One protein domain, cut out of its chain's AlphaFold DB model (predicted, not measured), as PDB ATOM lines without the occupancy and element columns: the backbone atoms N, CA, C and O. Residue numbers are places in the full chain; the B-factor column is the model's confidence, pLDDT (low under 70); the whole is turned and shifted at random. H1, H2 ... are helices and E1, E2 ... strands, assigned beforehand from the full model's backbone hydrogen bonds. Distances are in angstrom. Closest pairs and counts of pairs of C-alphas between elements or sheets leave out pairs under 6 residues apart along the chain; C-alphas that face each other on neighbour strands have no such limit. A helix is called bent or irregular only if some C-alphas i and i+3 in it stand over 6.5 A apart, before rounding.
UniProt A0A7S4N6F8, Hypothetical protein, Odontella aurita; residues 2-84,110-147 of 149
ATOM      1  N   ARG A   2     123.367 172.078 167.814       57.31
ATOM      2  CA  ARG A   2     123.806 170.698 168.128       57.31
ATOM      3  C   ARG A   2     124.231 170.520 169.594       57.31
ATOM      4  O   ARG A   2     123.727 169.628 170.263       57.31
ATOM      5  N   ASP A   3     125.056 171.432 170.105       63.44
ATOM      6  CA  ASP A   3     125.529 171.395 171.498       63.44
ATOM      7  C   ASP A   3     124.410 171.615 172.526       63.44
ATOM      8  O   ASP A   3     124.503 171.123 173.644       63.44
ATOM      9  N   ASN A   4     123.338 172.320 172.147       67.81
ATOM     10  CA  ASN A   4     122.163 172.527 172.998       67.81
ATOM     11  C   ASN A   4     121.334 171.243 173.078       67.81
ATOM     12  O   ASN A   4     121.011 170.808 174.176       67.81
ATOM     13  N   PHE A   5     121.098 170.569 171.947       65.88
ATOM     14  CA  PHE A   5     120.396 169.282 171.931       65.88
ATOM     15  C   PHE A   5     121.139 168.196 172.715       65.88
ATOM     16  O   PHE A   5     120.512 167.430 173.439       65.88
ATOM     17  N   VAL A   6     122.476 168.151 172.637       64.81
ATOM     18  CA  VAL A   6     123.288 167.224 173.451       64.81
ATOM     19  C   VAL A   6     123.135 167.508 174.951       64.81
ATOM     20  O   VAL A   6     123.164 166.581 175.756       64.81
ATOM     21  N   LYS A   7     122.921 168.774 175.327       66.94
ATOM     22  CA  LYS A   7     122.654 169.207 176.707       66.94
ATOM     23  C   LYS A   7     121.182 169.071 177.119       66.94
ATOM     24  O   LYS A   7     120.839 169.480 178.222       66.94
ATOM     25  N   GLY A   8     120.315 168.538 176.254       65.81
ATOM     26  CA  GLY A   8     118.872 168.464 176.503       65.81
ATOM     27  C   GLY A   8     118.178 169.830 176.530       65.81
ATOM     28  O   GLY A   8     117.099 169.956 177.096       65.81
ATOM     29  N   ILE A   9     118.801 170.858 175.947       73.06
ATOM     30  CA  ILE A   9     118.215 172.186 175.780       73.06
ATOM     31  C   ILE A   9     117.461 172.182 174.453       73.06
ATOM     32  O   ILE A   9     118.065 172.220 173.375       73.06
ATOM     33  N   TYR A  10     116.139 172.136 174.554       76.75
ATOM     34  CA  TYR A  10     115.219 172.161 173.429       76.75
ATOM     35  C   TYR A  10     114.595 173.559 173.270       76.75
ATOM     36  O   TYR A  10     114.473 174.281 174.258       76.75
ATOM     37  N   PRO A  11     114.215 173.979 172.046       83.19
ATOM     38  CA  PRO A  11     113.464 175.217 171.859       83.19
ATOM     39  C   PRO A  11     112.126 175.198 172.611       83.19
ATOM     40  O   PRO A  11     111.400 174.203 172.542       83.19
ATOM     41  N   SER A  12     111.776 176.310 173.263       85.44
ATOM     42  CA  SER A  12     110.465 176.474 173.907       85.44
ATOM     43  C   SER A  12     109.325 176.482 172.885       85.44
ATOM     44  O   SER A  12     109.550 176.666 171.682       85.44
ATOM     45  N   LEU A  13     108.080 176.333 173.345       84.38
ATOM     46  CA  LEU A  13     106.899 176.446 172.474       84.38
ATOM     47  C   LEU A  13     106.869 177.769 171.690       84.38
ATOM     48  O   LEU A  13     106.625 177.775 170.482       84.38
ATOM     49  N   ASN A  14     107.189 178.889 172.344       89.19
ATOM     50  CA  ASN A  14     107.246 180.191 171.673       89.19
ATOM     51  C   ASN A  14     108.357 180.256 170.621       89.19
ATOM     52  O   ASN A  14     108.107 180.722 169.513       89.19
ATOM     53  N   GLN A  15     109.551 179.737 170.915       89.38
ATOM     54  CA  GLN A  15     110.649 179.715 169.943       89.38
ATOM     55  C   GLN A  15     110.312 178.855 168.720       89.38
ATOM     56  O   GLN A  15     110.637 179.222 167.590       89.38
ATOM     57  N   ARG A  16     109.624 177.723 168.919       87.94
ATOM     58  CA  ARG A  16     109.125 176.874 167.825       87.94
ATOM     59  C   ARG A  16     108.079 177.589 166.982       87.94
ATOM     60  O   ARG A  16     108.148 177.537 165.754       87.94
ATOM     61  N   ARG A  17     107.151 178.294 167.629       90.88
ATOM     62  CA  ARG A  17     106.133 179.106 166.958       90.88
ATOM     63  C   ARG A  17     106.761 180.219 166.119       90.88
ATOM     64  O   ARG A  17     106.425 180.340 164.946       90.88
ATOM     65  N   GLU A  18     107.672 181.002 166.693       94.50
ATOM     66  CA  GLU A  18     108.394 182.071 165.988       94.50
ATOM     67  C   GLU A  18     109.155 181.521 164.780       94.50
ATOM     68  O   GLU A  18     109.048 182.053 163.673       94.50
ATOM     69  N   PHE A  19     109.851 180.398 164.968       91.62
ATOM     70  CA  PHE A  19     110.530 179.697 163.888       91.62
ATOM     71  C   PHE A  19     109.567 179.289 162.764       91.62
ATOM     72  O   PHE A  19     109.801 179.650 161.610       91.62
ATOM     73  N   ALA A  20     108.461 178.599 163.067       92.44
ATOM     74  CA  ALA A  20     107.494 178.181 162.048       92.44
ATOM     75  C   ALA A  20     106.862 179.361 161.303       92.44
ATOM     76  O   ALA A  20     106.726 179.298 160.082       92.44
ATOM     77  N   LEU A  21     106.513 180.441 162.008       95.62
ATOM     78  CA  LEU A  21     105.957 181.643 161.388       95.62
ATOM     79  C   LEU A  21     106.961 182.283 160.423       95.62
ATOM     80  O   LEU A  21     106.614 182.527 159.270       95.62
ATOM     81  N   SER A  22     108.221 182.447 160.841       95.81
ATOM     82  CA  SER A  22     109.268 182.993 159.966       95.81
ATOM     83  C   SER A  22     109.505 182.144 158.710       95.81
ATOM     84  O   SER A  22     109.726 182.688 157.629       95.81
ATOM     85  N   LEU A  23     109.402 180.812 158.814       93.25
ATOM     86  CA  LEU A  23     109.477 179.928 157.651       93.25
ATOM     87  C   LEU A  23     108.266 180.087 156.732       93.25
ATOM     88  O   LEU A  23     108.426 180.087 155.512       93.25
ATOM     89  N   CYS A  24     107.064 180.237 157.293       95.06
ATOM     90  CA  CYS A  24     105.868 180.490 156.497       95.06
ATOM     91  C   CYS A  24     105.999 181.801 155.709       95.06
ATOM     92  O   CYS A  24     105.674 181.840 154.521       95.06
ATOM     93  N   ASP A  25     106.517 182.852 156.342       96.50
ATOM     94  CA  ASP A  25     106.773 184.135 155.687       96.50
ATOM     95  C   ASP A  25     107.852 184.005 154.608       96.50
ATOM     96  O   ASP A  25     107.679 184.504 153.496       96.50
ATOM     97  N   PHE A  26     108.929 183.263 154.883       94.88
ATOM     98  CA  PHE A  26     109.960 182.980 153.888       94.88
ATOM     99  C   PHE A  26     109.376 182.293 152.648       94.88
ATOM    100  O   PHE A  26     109.620 182.741 151.530       94.88
ATOM    101  N   VAL A  27     108.575 181.240 152.827       94.00
ATOM    102  CA  VAL A  27     107.950 180.512 151.714       94.00
ATOM    103  C   VAL A  27     107.042 181.439 150.906       94.00
ATOM    104  O   VAL A  27     107.160 181.479 149.687       94.00
ATOM    105  N   ARG A  28     106.194 182.244 151.553       92.81
ATOM    106  CA  ARG A  28     105.305 183.187 150.846       92.81
ATOM    107  C   ARG A  28     106.052 184.244 150.049       92.81
ATOM    108  O   ARG A  28     105.624 184.599 148.958       92.81
ATOM    109  N   ASN A  29     107.161 184.737 150.589       94.50
ATOM    110  CA  ASN A  29     107.925 185.806 149.957       94.50
ATOM    111  C   ASN A  29     108.827 185.306 148.818       94.50
ATOM    112  O   ASN A  29     109.241 186.112 147.990       94.50
ATOM    113  N   ASN A  30     109.145 184.006 148.774       93.19
ATOM    114  CA  ASN A  30     110.123 183.443 147.833       93.19
ATOM    115  C   ASN A  30     109.541 182.400 146.862       93.19
ATOM    116  O   ASN A  30     110.205 182.028 145.896       93.19
ATOM    117  N   VAL A  31     108.321 181.904 147.089       91.25
ATOM    118  CA  VAL A  31     107.635 180.992 146.163       91.25
ATOM    119  C   VAL A  31     106.674 181.800 145.300       91.25
ATOM    120  O   VAL A  31     105.607 182.212 145.746       91.25
ATOM    121  N   HIS A  32     107.085 182.044 144.059       88.31
ATOM    122  CA  HIS A  32     106.330 182.821 143.078       88.31
ATOM    123  C   HIS A  32     105.336 181.968 142.277       88.31
ATOM    124  O   HIS A  32     105.329 180.738 142.358       88.31
ATOM    125  N   GLU A  33     104.518 182.636 141.460       78.69
ATOM    126  CA  GLU A  33     103.648 181.981 140.482       78.69
ATOM    127  C   GLU A  33     104.487 181.065 139.571       78.69
ATOM    128  O   GLU A  33     105.473 181.500 138.974       78.69
ATOM    129  N   ASN A  34     104.092 179.791 139.481       83.00
ATOM    130  CA  ASN A  34     104.783 178.684 138.789       83.00
ATOM    131  C   ASN A  34     105.967 178.027 139.521       83.00
ATOM    132  O   ASN A  34     106.636 177.172 138.939       83.00
ATOM    133  N   SER A  35     106.202 178.350 140.793       88.31
ATOM    134  CA  SER A  35     107.166 177.628 141.631       88.31
ATOM    135  C   SER A  35     106.476 176.615 142.546       88.31
ATOM    136  O   SER A  35     105.355 176.822 143.006       88.31
ATOM    137  N   ALA A  36     107.183 175.530 142.862       87.75
ATOM    138  CA  ALA A  36     106.799 174.583 143.903       87.75
ATOM    139  C   ALA A  36     107.858 174.575 145.009       87.75
ATOM    140  O   ALA A  36     109.056 174.644 144.732       87.75
ATOM    141  N   ALA A  37     107.419 174.460 146.261       92.00
ATOM    142  CA  ALA A  37     108.304 174.273 147.402       92.00
ATOM    143  C   ALA A  37     108.071 172.901 148.031       92.00
ATOM    144  O   ALA A  37     106.935 172.515 148.303       92.00
ATOM    145  N   ILE A  38     109.166 172.191 148.295       93.25
ATOM    146  CA  ILE A  38     109.167 170.981 149.113       93.25
ATOM    147  C   ILE A  38     109.809 171.350 150.440       93.25
ATOM    148  O   ILE A  38     110.957 171.787 150.489       93.25
ATOM    149  N   ILE A  39     109.056 171.169 151.518       91.31
ATOM    150  CA  ILE A  39     109.512 171.457 152.872       91.31
ATOM    151  C   ILE A  39     109.600 170.126 153.603       91.31
ATOM    152  O   ILE A  39     108.638 169.364 153.631       91.31
ATOM    153  N   SER A  40     110.771 169.835 154.167       90.62
ATOM    154  CA  SER A  40     110.990 168.632 154.966       90.62
ATOM    155  C   SER A  40     111.349 169.023 156.387       90.62
ATOM    156  O   SER A  40     112.156 169.922 156.626       90.62
ATOM    157  N   PHE A  41     110.724 168.345 157.333       85.06
ATOM    158  CA  PHE A  41     110.896 168.602 158.748       85.06
ATOM    159  C   PHE A  41     110.742 167.294 159.513       85.06
ATOM    160  O   PHE A  41     109.888 166.464 159.210       85.06
ATOM    161  N   SER A  42     111.588 167.106 160.518       77.25
ATOM    162  CA  SER A  42     111.482 166.003 161.472       77.25
ATOM    163  C   SER A  42     110.554 166.466 162.593       77.25
ATOM    164  O   SER A  42     111.004 166.869 163.662       77.25
ATOM    165  N   PHE A  43     109.252 166.532 162.315       66.25
ATOM    166  CA  PHE A  43     108.288 166.917 163.336       66.25
ATOM    167  C   PHE A  43     107.968 165.730 164.227       66.25
ATOM    168  O   PHE A  43     107.445 164.719 163.767       66.25
ATOM    169  N   VAL A  44     108.238 165.898 165.514       65.38
ATOM    170  CA  VAL A  44     107.646 165.062 166.555       65.38
ATOM    171  C   VAL A  44     106.275 165.605 166.973       65.38
ATOM    172  O   VAL A  44     105.436 164.828 167.389       65.38
ATOM    173  N   ASN A  45     105.955 166.883 166.749       76.62
ATOM    174  CA  ASN A  45     104.820 167.529 167.416       76.62
ATOM    175  C   ASN A  45     103.764 168.099 166.456       76.62
ATOM    176  O   ASN A  45     104.040 168.358 165.282       76.62
ATOM    177  N   THR A  46     102.547 168.322 166.967       86.00
ATOM    178  CA  THR A  46     101.440 168.961 166.230       86.00
ATOM    179  C   THR A  46     101.611 170.467 166.067       86.00
ATOM    180  O   THR A  46     101.276 170.979 165.007       86.00
ATOM    181  N   ASP A  47     102.192 171.165 167.046       86.12
ATOM    182  CA  ASP A  47     102.322 172.631 167.087       86.12
ATOM    183  C   ASP A  47     102.879 173.247 165.791       86.12
ATOM    184  O   ASP A  47     102.297 174.174 165.226       86.12
ATOM    185  N   LEU A  48     103.981 172.703 165.276       87.69
ATOM    186  CA  LEU A  48     104.598 173.166 164.037       87.69
ATOM    187  C   LEU A  48     103.746 172.783 162.818       87.69
ATOM    188  O   LEU A  48     103.577 173.590 161.901       87.69
ATOM    189  N   ARG A  49     103.177 171.569 162.809       90.38
ATOM    190  CA  ARG A  49     102.327 171.079 161.711       90.38
ATOM    191  C   ARG A  49     101.085 171.948 161.559       90.38
ATOM    192  O   ARG A  49     100.766 172.348 160.443       90.38
ATOM    193  N   ASP A  50     100.441 172.295 162.663       92.06
ATOM    194  CA  ASP A  50      99.213 173.084 162.684       92.06
ATOM    195  C   ASP A  50      99.440 174.495 162.133       92.06
ATOM    196  O   ASP A  50      98.633 174.979 161.337       92.06
ATOM    197  N   ILE A  51     100.580 175.120 162.454       94.06
ATOM    198  CA  ILE A  51     100.971 176.411 161.869       94.06
ATOM    199  C   ILE A  51     101.108 176.284 160.347       94.06
ATOM    200  O   ILE A  51     100.477 177.037 159.607       94.06
ATOM    201  N   PHE A  52     101.866 175.305 159.848       93.81
ATOM    202  CA  PHE A  52     102.027 175.128 158.400       93.81
ATOM    203  C   PHE A  52     100.702 174.815 157.696       93.81
ATOM    204  O   PHE A  52     100.449 175.341 156.615       93.81
ATOM    205  N   ARG A  53      99.824 174.009 158.302       93.25
ATOM    206  CA  ARG A  53      98.503 173.694 157.736       93.25
ATOM    207  C   ARG A  53      97.595 174.910 157.664       93.25
ATOM    208  O   ARG A  53      96.909 175.084 156.662       93.25
ATOM    209  N   TYR A  54      97.609 175.749 158.696       96.00
ATOM    210  CA  TYR A  54      96.862 177.002 158.694       96.00
ATOM    211  C   TYR A  54      97.383 177.957 157.611       96.00
ATOM    212  O   TYR A  54      96.599 178.574 156.892       96.00
ATOM    213  N   HIS A  55      98.705 178.060 157.455       95.75
ATOM    214  CA  HIS A  55      99.326 178.986 156.507       95.75
ATOM    215  C   HIS A  55      99.307 178.496 155.048       95.75
ATOM    216  O   HIS A  55      99.317 179.343 154.148       95.75
ATOM    217  N   PHE A  56      99.260 177.178 154.822       94.12
ATOM    218  CA  PHE A  56      99.274 176.521 153.510       94.12
ATOM    219  C   PHE A  56      98.193 175.424 153.419       94.12
ATOM    220  O   PHE A  56      98.512 174.237 153.308       94.12
ATOM    221  N   PRO A  57      96.898 175.788 153.433       94.44
ATOM    222  CA  PRO A  57      95.800 174.815 153.472       94.44
ATOM    223  C   PRO A  57      95.707 173.939 152.215       94.44
ATOM    224  O   PRO A  57      95.140 172.853 152.264       94.44
ATOM    225  N   MET A  58      96.285 174.398 151.099       91.56
ATOM    226  CA  MET A  58      96.326 173.675 149.824       91.56
ATOM    227  C   MET A  58      97.567 172.784 149.668       91.56
ATOM    228  O   MET A  58      97.737 172.155 148.626       91.56
ATOM    229  N   ALA A  59      98.463 172.744 150.660       93.38
ATOM    230  CA  ALA A  59      99.658 171.915 150.585       93.38
ATOM    231  C   ALA A  59      99.306 170.421 150.619       93.38
ATOM    232  O   ALA A  59      98.462 169.979 151.402       93.38
ATOM    233  N   VAL A  60     100.016 169.631 149.815       94.62
ATOM    234  CA  VAL A  60      99.985 168.170 149.910       94.62
ATOM    235  C   VAL A  60     100.899 167.735 151.050       94.62
ATOM    236  O   VAL A  60     102.079 168.078 151.080       94.62
ATOM    237  N   TRP A  61     100.347 166.964 151.983       94.75
ATOM    238  CA  TRP A  61     101.083 166.439 153.127       94.75
ATOM    239  C   TRP A  61     101.527 165.008 152.874       94.75
ATOM    240  O   TRP A  61     100.734 164.170 152.445       94.75
ATOM    241  N   ALA A  62     102.789 164.730 153.185       95.25
ATOM    242  CA  ALA A  62     103.373 163.407 153.073       95.25
ATOM    243  C   ALA A  62     104.049 163.009 154.386       95.25
ATOM    244  O   ALA A  62     104.781 163.804 154.979       95.25
ATOM    245  N   LEU A  63     103.808 161.777 154.825       93.81
ATOM    246  CA  LEU A  63     104.463 161.160 155.970       93.81
ATOM    247  C   LEU A  63     105.444 160.115 155.449       93.81
ATOM    248  O   LEU A  63     105.026 159.131 154.850       93.81
ATOM    249  N   VAL A  64     106.739 160.331 155.682       93.81
ATOM    250  CA  VAL A  64     107.741 159.279 155.489       93.81
ATOM    251  C   VAL A  64     107.700 158.383 156.716       93.81
ATOM    252  O   VAL A  64     108.179 158.781 157.777       93.81
ATOM    253  N   ASP A  65     107.101 157.209 156.562       92.12
ATOM    254  CA  ASP A  65     106.902 156.249 157.639       92.12
ATOM    255  C   ASP A  65     107.871 155.079 157.485       92.12
ATOM    256  O   ASP A  65     108.048 154.528 156.402       92.12
ATOM    257  N   VAL A  66     108.552 154.726 158.564       91.88
ATOM    258  CA  VAL A  66     109.503 153.621 158.593       91.88
ATOM    259  C   VAL A  66     109.562 153.075 160.006       91.88
ATOM    260  O   VAL A  66     109.543 153.831 160.978       91.88
ATOM    261  N   GLN A  67     109.680 151.755 160.118       89.56
ATOM    262  CA  GLN A  67     109.830 151.109 161.414       89.56
ATOM    263  C   GLN A  67     111.057 151.656 162.158       89.56
ATOM    264  O   GLN A  67     112.106 151.950 161.574       89.56
ATOM    265  N   GLU A  68     110.895 151.832 163.466       87.00
ATOM    266  CA  GLU A  68     111.863 152.515 164.322       87.00
ATOM    267  C   GLU A  68     113.236 151.829 164.333       87.00
ATOM    268  O   GLU A  68     114.269 152.497 164.295       87.00
ATOM    269  N   ASP A  69     113.256 150.499 164.347       90.94
ATOM    270  CA  ASP A  69     114.461 149.672 164.293       90.94
ATOM    271  C   ASP A  69     115.231 149.871 162.978       90.94
ATOM    272  O   ASP A  69     116.453 150.049 162.984       90.94
ATOM    273  N   ILE A  70     114.520 149.955 161.856       91.62
ATOM    274  CA  ILE A  70     115.100 150.227 160.539       91.62
ATOM    275  C   ILE A  70     115.640 151.662 160.473       91.62
ATOM    276  O   ILE A  70     116.743 151.897 159.962       91.62
ATOM    277  N   ALA A  71     114.900 152.635 161.008       88.44
ATOM    278  CA  ALA A  71     115.364 154.016 161.111       88.44
ATOM    279  C   ALA A  71     116.641 154.116 161.959       88.44
ATOM    280  O   ALA A  71     117.618 154.748 161.541       88.44
ATOM    281  N   ALA A  72     116.662 153.451 163.118       85.06
ATOM    282  CA  ALA A  72     117.812 153.392 164.011       85.06
ATOM    283  C   ALA A  72     119.030 152.764 163.321       85.06
ATOM    284  O   ALA A  72     120.139 153.298 163.415       85.06
ATOM    285  N   GLU A  73     118.831 151.691 162.553       89.50
ATOM    286  CA  GLU A  73     119.904 151.038 161.809       89.50
ATOM    287  C   GLU A  73     120.505 151.946 160.728       89.50
ATOM    288  O   GLU A  73     121.730 152.103 160.622       89.50
ATOM    289  N   ARG A  74     119.652 152.631 159.959       88.38
ATOM    290  CA  ARG A  74     120.083 153.625 158.963       88.38
ATOM    291  C   ARG A  74     120.869 154.765 159.602       88.38
ATOM    292  O   ARG A  74     121.822 155.263 159.012       88.38
ATOM    293  N   ILE A  75     120.495 155.195 160.805       84.50
ATOM    294  CA  ILE A  75     121.223 156.227 161.553       84.50
ATOM    295  C   ILE A  75     122.596 155.713 162.002       84.50
ATOM    296  O   ILE A  75     123.601 156.410 161.832       84.50
ATOM    297  N   ARG A  76     122.656 154.492 162.544       83.44
ATOM    298  CA  ARG A  76     123.877 153.862 163.067       83.44
ATOM    299  C   ARG A  76     124.967 153.738 161.999       83.44
ATOM    300  O   ARG A  76     126.128 154.084 162.249       83.44
ATOM    301  N   THR A  77     124.573 153.302 160.805       86.50
ATOM    302  CA  THR A  77     125.463 153.028 159.664       86.50
ATOM    303  C   THR A  77     125.968 154.286 158.949       86.50
ATOM    304  O   THR A  77     126.997 154.241 158.271       86.50
ATOM    305  N   ARG A  78     125.323 155.447 159.130       84.44
ATOM    306  CA  ARG A  78     125.784 156.713 158.533       84.44
ATOM    307  C   ARG A  78     127.137 157.145 159.109       84.44
ATOM    308  O   ARG A  78     127.308 157.234 160.326       84.44
ATOM    309  N   LYS A  79     128.097 157.480 158.233       79.75
ATOM    310  CA  LYS A  79     129.432 157.987 158.626       79.75
ATOM    311  C   LYS A  79     129.346 159.304 159.405       79.75
ATOM    312  O   LYS A  79     130.047 159.472 160.396       79.75
ATOM    313  N   GLY A  80     128.444 160.194 158.996       74.00
ATOM    314  CA  GLY A  80     128.098 161.419 159.712       74.00
ATOM    315  C   GLY A  80     126.629 161.404 160.108       74.00
ATOM    316  O   GLY A  80     125.769 161.046 159.308       74.00
ATOM    317  N   HIS A  81     126.327 161.793 161.340       66.19
ATOM    318  CA  HIS A  81     124.954 162.003 161.772       66.19
ATOM    319  C   HIS A  81     124.905 163.273 162.612       66.19
ATOM    320  O   HIS A  81     125.742 163.451 163.497       66.19
ATOM    321  N   PHE A  82     123.933 164.146 162.342       65.94
ATOM    322  CA  PHE A  82     123.767 165.404 163.075       65.94
ATOM    323  C   PHE A  82     123.662 165.163 164.593       65.94
ATOM    324  O   PHE A  82     124.202 165.932 165.384       65.94
ATOM    325  N   TYR A  83     123.086 164.016 164.982       58.72
ATOM    326  CA  TYR A  83     122.971 163.564 166.370       58.72
ATOM    327  C   TYR A  83     123.996 162.480 166.787       58.72
ATOM    328  O   TYR A  83     123.951 162.031 167.929       58.72
ATOM    329  N   LYS A  84     124.930 162.028 165.918       55.22
ATOM    330  CA  LYS A  84     126.025 161.124 166.362       55.22
ATOM    331  C   LYS A  84     126.899 161.909 167.334       55.22
ATOM    332  O   LYS A  84     127.466 162.927 166.942       55.22
ATOM    333  N   ASN A 110     111.219 169.186 184.973       42.28
ATOM    334  CA  ASN A 110     110.012 169.961 185.248       42.28
ATOM    335  C   ASN A 110     109.844 171.160 184.310       42.28
ATOM    336  O   ASN A 110     109.185 172.124 184.691       42.28
ATOM    337  N   ASP A 111     110.430 171.129 183.111       51.19
ATOM    338  CA  ASP A 111     109.958 172.031 182.062       51.19
ATOM    339  C   ASP A 111     108.692 171.409 181.446       51.19
ATOM    340  O   ASP A 111     108.791 170.336 180.834       51.19
ATOM    341  N   PRO A 112     107.492 171.982 181.651       52.81
ATOM    342  CA  PRO A 112     106.274 171.477 181.026       52.81
ATOM    343  C   PRO A 112     106.397 171.399 179.496       52.81
ATOM    344  O   PRO A 112     105.813 170.485 178.915       52.81
ATOM    345  N   ASP A 113     107.234 172.237 178.871       51.47
ATOM    346  CA  ASP A 113     107.479 172.234 177.422       51.47
ATOM    347  C   ASP A 113     108.249 170.977 176.955       51.47
ATOM    348  O   ASP A 113     108.210 170.617 175.775       51.47
ATOM    349  N   ASN A 114     108.944 170.265 177.854       52.59
ATOM    350  CA  ASN A 114     109.704 169.059 177.495       52.59
ATOM    351  C   ASN A 114     108.814 167.827 177.270       52.59
ATOM    352  O   ASN A 114     109.227 166.904 176.564       52.59
ATOM    353  N   LYS A 115     107.595 167.801 177.830       53.75
ATOM    354  CA  LYS A 115     106.620 166.725 177.568       53.75
ATOM    355  C   LYS A 115     106.149 166.716 176.120       53.75
ATOM    356  O   LYS A 115     105.707 165.678 175.639       53.75
ATOM    357  N   ASP A 116     106.290 167.840 175.428       56.94
ATOM    358  CA  ASP A 116     105.766 167.964 174.085       56.94
ATOM    359  C   ASP A 116     106.594 167.174 173.071       56.94
ATOM    360  O   ASP A 116     106.049 166.813 172.045       56.94
ATOM    361  N   TRP A 117     107.866 166.840 173.308       64.75
ATOM    362  CA  TRP A 117     108.749 166.209 172.302       64.75
ATOM    363  C   TRP A 117     108.432 164.740 171.955       64.75
ATOM    364  O   TRP A 117     109.206 164.082 171.255       64.75
ATOM    365  N   THR A 118     107.314 164.201 172.436       68.69
ATOM    366  CA  THR A 118     106.801 162.894 172.017       68.69
ATOM    367  C   THR A 118     106.213 162.963 170.613       68.69
ATOM    368  O   THR A 118     105.516 163.921 170.287       68.69
ATOM    369  N   PHE A 119     106.428 161.919 169.806       73.81
ATOM    370  CA  PHE A 119     105.804 161.831 168.488       73.81
ATOM    371  C   PHE A 119     104.275 161.851 168.605       73.81
ATOM    372  O   PHE A 119     103.676 160.965 169.210       73.81
ATOM    373  N   ALA A 120     103.650 162.846 167.991       83.75
ATOM    374  CA  ALA A 120     102.221 162.931 167.808       83.75
ATOM    375  C   ALA A 120     101.856 162.358 166.436       83.75
ATOM    376  O   ALA A 120     102.387 162.795 165.404       83.75
ATOM    377  N   SER A 121     100.908 161.425 166.416       86.06
ATOM    378  CA  SER A 121     100.373 160.829 165.191       86.06
ATOM    379  C   SER A 121      99.835 161.885 164.219       86.06
ATOM    380  O   SER A 121      99.414 162.975 164.614       86.06
ATOM    381  N   VAL A 122      99.880 161.577 162.922       88.62
ATOM    382  CA  VAL A 122      99.318 162.434 161.871       88.62
ATOM    383  C   VAL A 122      97.861 162.033 161.642       88.62
ATOM    384  O   VAL A 122      97.590 160.975 161.085       88.62
ATOM    385  N   GLU A 123      96.923 162.877 162.068       90.69
ATOM    386  CA  GLU A 123      95.481 162.556 162.048       90.69
ATOM    387  C   GLU A 123      94.718 163.141 160.849       90.69
ATOM    388  O   GLU A 123      93.530 162.899 160.662       90.69
ATOM    389  N   TYR A 124      95.385 163.941 160.025       91.12
ATOM    390  CA  TYR A 124      94.776 164.629 158.891       91.12
ATOM    391  C   TYR A 124      95.117 163.971 157.553       91.12
ATOM    392  O   TYR A 124      96.064 163.190 157.505       91.12
ATOM    393  N   PRO A 125      94.403 164.285 156.451       94.88
ATOM    394  CA  PRO A 125      94.687 163.692 155.148       94.88
ATOM    395  C   PRO A 125      96.148 163.883 154.731       94.88
ATOM    396  O   PRO A 125      96.647 165.008 154.674       94.88
ATOM    397  N   HIS A 126      96.823 162.773 154.447       95.19
ATOM    398  CA  HIS A 126      98.218 162.742 154.030       95.19
ATOM    399  C   HIS A 126      98.491 161.513 153.158       95.19
ATOM    400  O   HIS A 126      97.721 160.553 153.140       95.19
ATOM    401  N   ILE A 127      99.607 161.556 152.437       96.94
ATOM    402  CA  ILE A 127     100.143 160.436 151.666       96.94
ATOM    403  C   ILE A 127     101.187 159.733 152.526       96.94
ATOM    404  O   ILE A 127     102.104 160.379 153.033       96.94
ATOM    405  N   VAL A 128     101.081 158.415 152.668       96.25
ATOM    406  CA  VAL A 128     102.113 157.615 153.336       96.25
ATOM    407  C   VAL A 128     103.182 157.219 152.318       96.25
ATOM    408  O   VAL A 128     102.890 156.623 151.276       96.25
ATOM    409  N   LEU A 129     104.426 157.567 152.625       96.50
ATOM    410  CA  LEU A 129     105.623 157.181 151.892       96.50
ATOM    411  C   LEU A 129     106.367 156.145 152.734       96.50
ATOM    412  O   LEU A 129     106.934 156.491 153.769       96.50
ATOM    413  N   ASP A 130     106.357 154.885 152.307       96.12
ATOM    414  CA  ASP A 130     107.038 153.811 153.030       96.12
ATOM    415  C   ASP A 130     108.550 153.978 152.861       96.12
ATOM    416  O   ASP A 130     109.073 153.966 151.748       96.12
ATOM    417  N   GLY A 131     109.276 154.145 153.958       94.50
ATOM    418  CA  GLY A 131     110.720 154.310 153.939       94.50
ATOM    419  C   GLY A 131     111.480 153.089 153.417       94.50
ATOM    420  O   GLY A 131     112.687 153.219 153.194       94.50
ATOM    421  N   LEU A 132     110.838 151.933 153.237       95.31
ATOM    422  CA  LEU A 132     111.393 150.739 152.595       95.31
ATOM    423  C   LEU A 132     111.209 150.714 151.079       95.31
ATOM    424  O   LEU A 132     111.990 150.044 150.398       95.31
ATOM    425  N   ASP A 133     110.235 151.454 150.552       97.12
ATOM    426  CA  ASP A 133     110.025 151.556 149.113       97.12
ATOM    427  C   ASP A 133     111.207 152.274 148.431       97.12
ATOM    428  O   ASP A 133     111.823 153.178 149.015       97.12
ATOM    429  N   PRO A 134     111.502 151.940 147.158       97.12
ATOM    430  CA  PRO A 134     112.387 152.744 146.326       97.12
ATOM    431  C   PRO A 134     111.955 154.214 146.291       97.12
ATOM    432  O   PRO A 134     110.763 154.544 146.337       97.12
ATOM    433  N   ILE A 135     112.931 155.114 146.168       96.12
ATOM    434  CA  ILE A 135     112.688 156.564 146.168       96.12
ATOM    435  C   ILE A 135     111.733 156.939 145.033       96.12
ATOM    436  O   ILE A 135     110.821 157.737 145.232       96.12
ATOM    437  N   GLU A 136     111.906 156.326 143.866       98.00
ATOM    438  CA  GLU A 136     111.105 156.540 142.666       98.00
ATOM    439  C   GLU A 136     109.637 156.177 142.910       98.00
ATOM    440  O   GLU A 136     108.740 156.932 142.535       98.00
ATOM    441  N   THR A 137     109.385 155.067 143.610       98.06
ATOM    442  CA  THR A 137     108.032 154.631 143.978       98.06
ATOM    443  C   THR A 137     107.353 155.661 144.880       98.06
ATOM    444  O   THR A 137     106.208 156.042 144.634       98.06
ATOM    445  N   ASN A 138     108.053 156.176 145.894       97.81
ATOM    446  CA  ASN A 138     107.508 157.220 146.763       97.81
ATOM    447  C   ASN A 138     107.339 158.566 146.045       97.81
ATOM    448  O   ASN A 138     106.338 159.251 146.251       97.81
ATOM    449  N   ALA A 139     108.268 158.934 145.163       96.56
ATOM    450  CA  ALA A 139     108.173 160.151 144.365       96.56
ATOM    451  C   ALA A 139     106.951 160.127 143.432       96.56
ATOM    452  O   ALA A 139     106.245 161.129 143.319       96.56
ATOM    453  N   LEU A 140     106.647 158.976 142.822       97.38
ATOM    454  CA  LEU A 140     105.463 158.805 141.978       97.38
ATOM    455  C   LEU A 140     104.156 159.012 142.753       97.38
ATOM    456  O   LEU A 140     103.247 159.661 142.234       97.38
ATOM    457  N   LYS A 141     104.064 158.545 144.008       97.19
ATOM    458  CA  LYS A 141     102.888 158.796 144.868       97.19
ATOM    459  C   LYS A 141     102.621 160.300 145.023       97.19
ATOM    460  O   LYS A 141     101.474 160.732 144.926       97.19
ATOM    461  N   ILE A 142     103.674 161.100 145.208       95.75
ATOM    462  CA  ILE A 142     103.571 162.565 145.292       95.75
ATOM    463  C   ILE A 142     103.197 163.178 143.941       95.75
ATOM    464  O   ILE A 142     102.292 164.008 143.881       95.75
ATOM    465  N   PHE A 143     103.850 162.752 142.859       94.88
ATOM    466  CA  PHE A 143     103.584 163.263 141.513       94.88
ATOM    467  C   PHE A 143     102.109 163.124 141.122       94.88
ATOM    468  O   PHE A 143     101.513 164.089 140.642       94.88
ATOM    469  N   TYR A 144     101.509 161.954 141.366       95.00
ATOM    470  CA  TYR A 144     100.097 161.718 141.061       95.00
ATOM    471  C   TYR A 144      99.153 162.538 141.936       95.00
ATOM    472  O   TYR A 144      98.127 163.006 141.451       95.00
ATOM    473  N   ALA A 145      99.497 162.760 143.205       92.38
ATOM    474  CA  ALA A 145      98.675 163.567 144.100       92.38
ATOM    475  C   ALA A 145      98.679 165.066 143.765       92.38
ATOM    476  O   ALA A 145      97.750 165.773 144.149       92.38
ATOM    477  N   LEU A 146      99.711 165.545 143.066       91.31
ATOM    478  CA  LEU A 146      99.824 166.931 142.611       91.31
ATOM    479  C   LEU A 146      99.151 167.187 141.255       91.31
ATOM    480  O   LEU A 146      99.075 168.341 140.836       91.31
ATOM    481  N   GLN A 147      98.677 166.150 140.554       89.62
ATOM    482  CA  GLN A 147      97.982 166.352 139.285       89.62
ATOM    483  C   GLN A 147      96.630 167.046 139.517       89.62
ATOM    484  O   GLN A 147      95.933 166.712 140.482       89.62
TER     485      GLN A 147
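Overview. This is residues 2 to 84 and 110 to 147 of the 149 residues of the protein "Hypothetical protein" of Odontella aurita (UniProt A0A7S4N6F8). Two helices side by side, H2 and H3, make one part of this domain, and a small two-stranded sheet, E1 and E2, with H6 packed on it, chiefly on E2, makes another; the long link from H2 to H3 runs through the middle. H5 lies near the beginning of H2, while H1 and H4 lie far out, and residues 29 to 35 stick out. The printed part has 121 residues with six named helices and two named strands, in the order H1 H2 H3 E1 H4 H5 E2 H6; the sheet, E1 beside E2, is parallel, and the class is mostly helix. The whole is only just compact, close to loose, with a radius of gyration of the C-alphas of 16.4 A and spans of 47 by 34 by 28 A.

Along the chain. E1 is residues 62 to 65, 9.2 A from first to last C-alpha, and E2 is residues 127 to 130, 9.7 A. H6, residues 135 to 145, measures 15.8 A and ends at C-alpha 145, (98.675, 163.567, 144.100). H2, residues 13 to 30, is the longest helix, 25.8 A, from C-alpha 13 at (106.899, 176.446, 172.474). H3 is residues 46 to 55, 14.1 A, and H4 is residues 68 to 77, 14.4 A. H1 is residues 2 to 6, 6.4 A, beginning at C-alpha 2, (123.806, 170.698, 168.128). H5, residues 112 to 117, measures 10.5 A and is neither bent nor irregular, but only just: C-alphas 114 and 117 are 6.0 A apart.

Arrangement. E1 and E2 are parallel neighbours at 28 degrees, with N 63 and O 127 2.8 A apart and N 129 and O 63 2.8 A apart, within hydrogen-bond range. The closest C-alphas of E2 and H6 are those of Leu 129 and Asn 138, 5.5 A; for E1 and H6 they are those of Ala 62 and Ile 142, 7.8 A. H2 touches H3 with residues 16 to 24 alone, at a shallow tilt of 30 degrees, the same way; the closest C-alphas are those of Ala 20 and Leu 48, 6.1 A. H2 and H5 are close but not clearly touching, with the C-alphas of Leu 13 and Asp 113 closest at 6.5 A. H4 touches no helix, and H1 is apart from H2 and H5. Every O i to N i+4 pair is within hydrogen-bond range in H1, H2, H3, H4 and H6; in H5 it is 0 of 2, beside 2 of 3 O i to N i+3 pairs.

Size, cuts and confidence. The C-alphas of Asn 110 and Gln 147, the two farthest apart, are 47.6 A apart. Residues 85 to 109 are not printed, and C-alphas 84 and 110 are 26.3 A apart across this cut, which lies in the link from H4 to H5. The link from H2 to H3, residues 31 to 45, is long. The mean pLDDT of the printed part is 85.1, with residues 2 to 8, 43 to 44, 81 to 84 and 110 to 118 under 70.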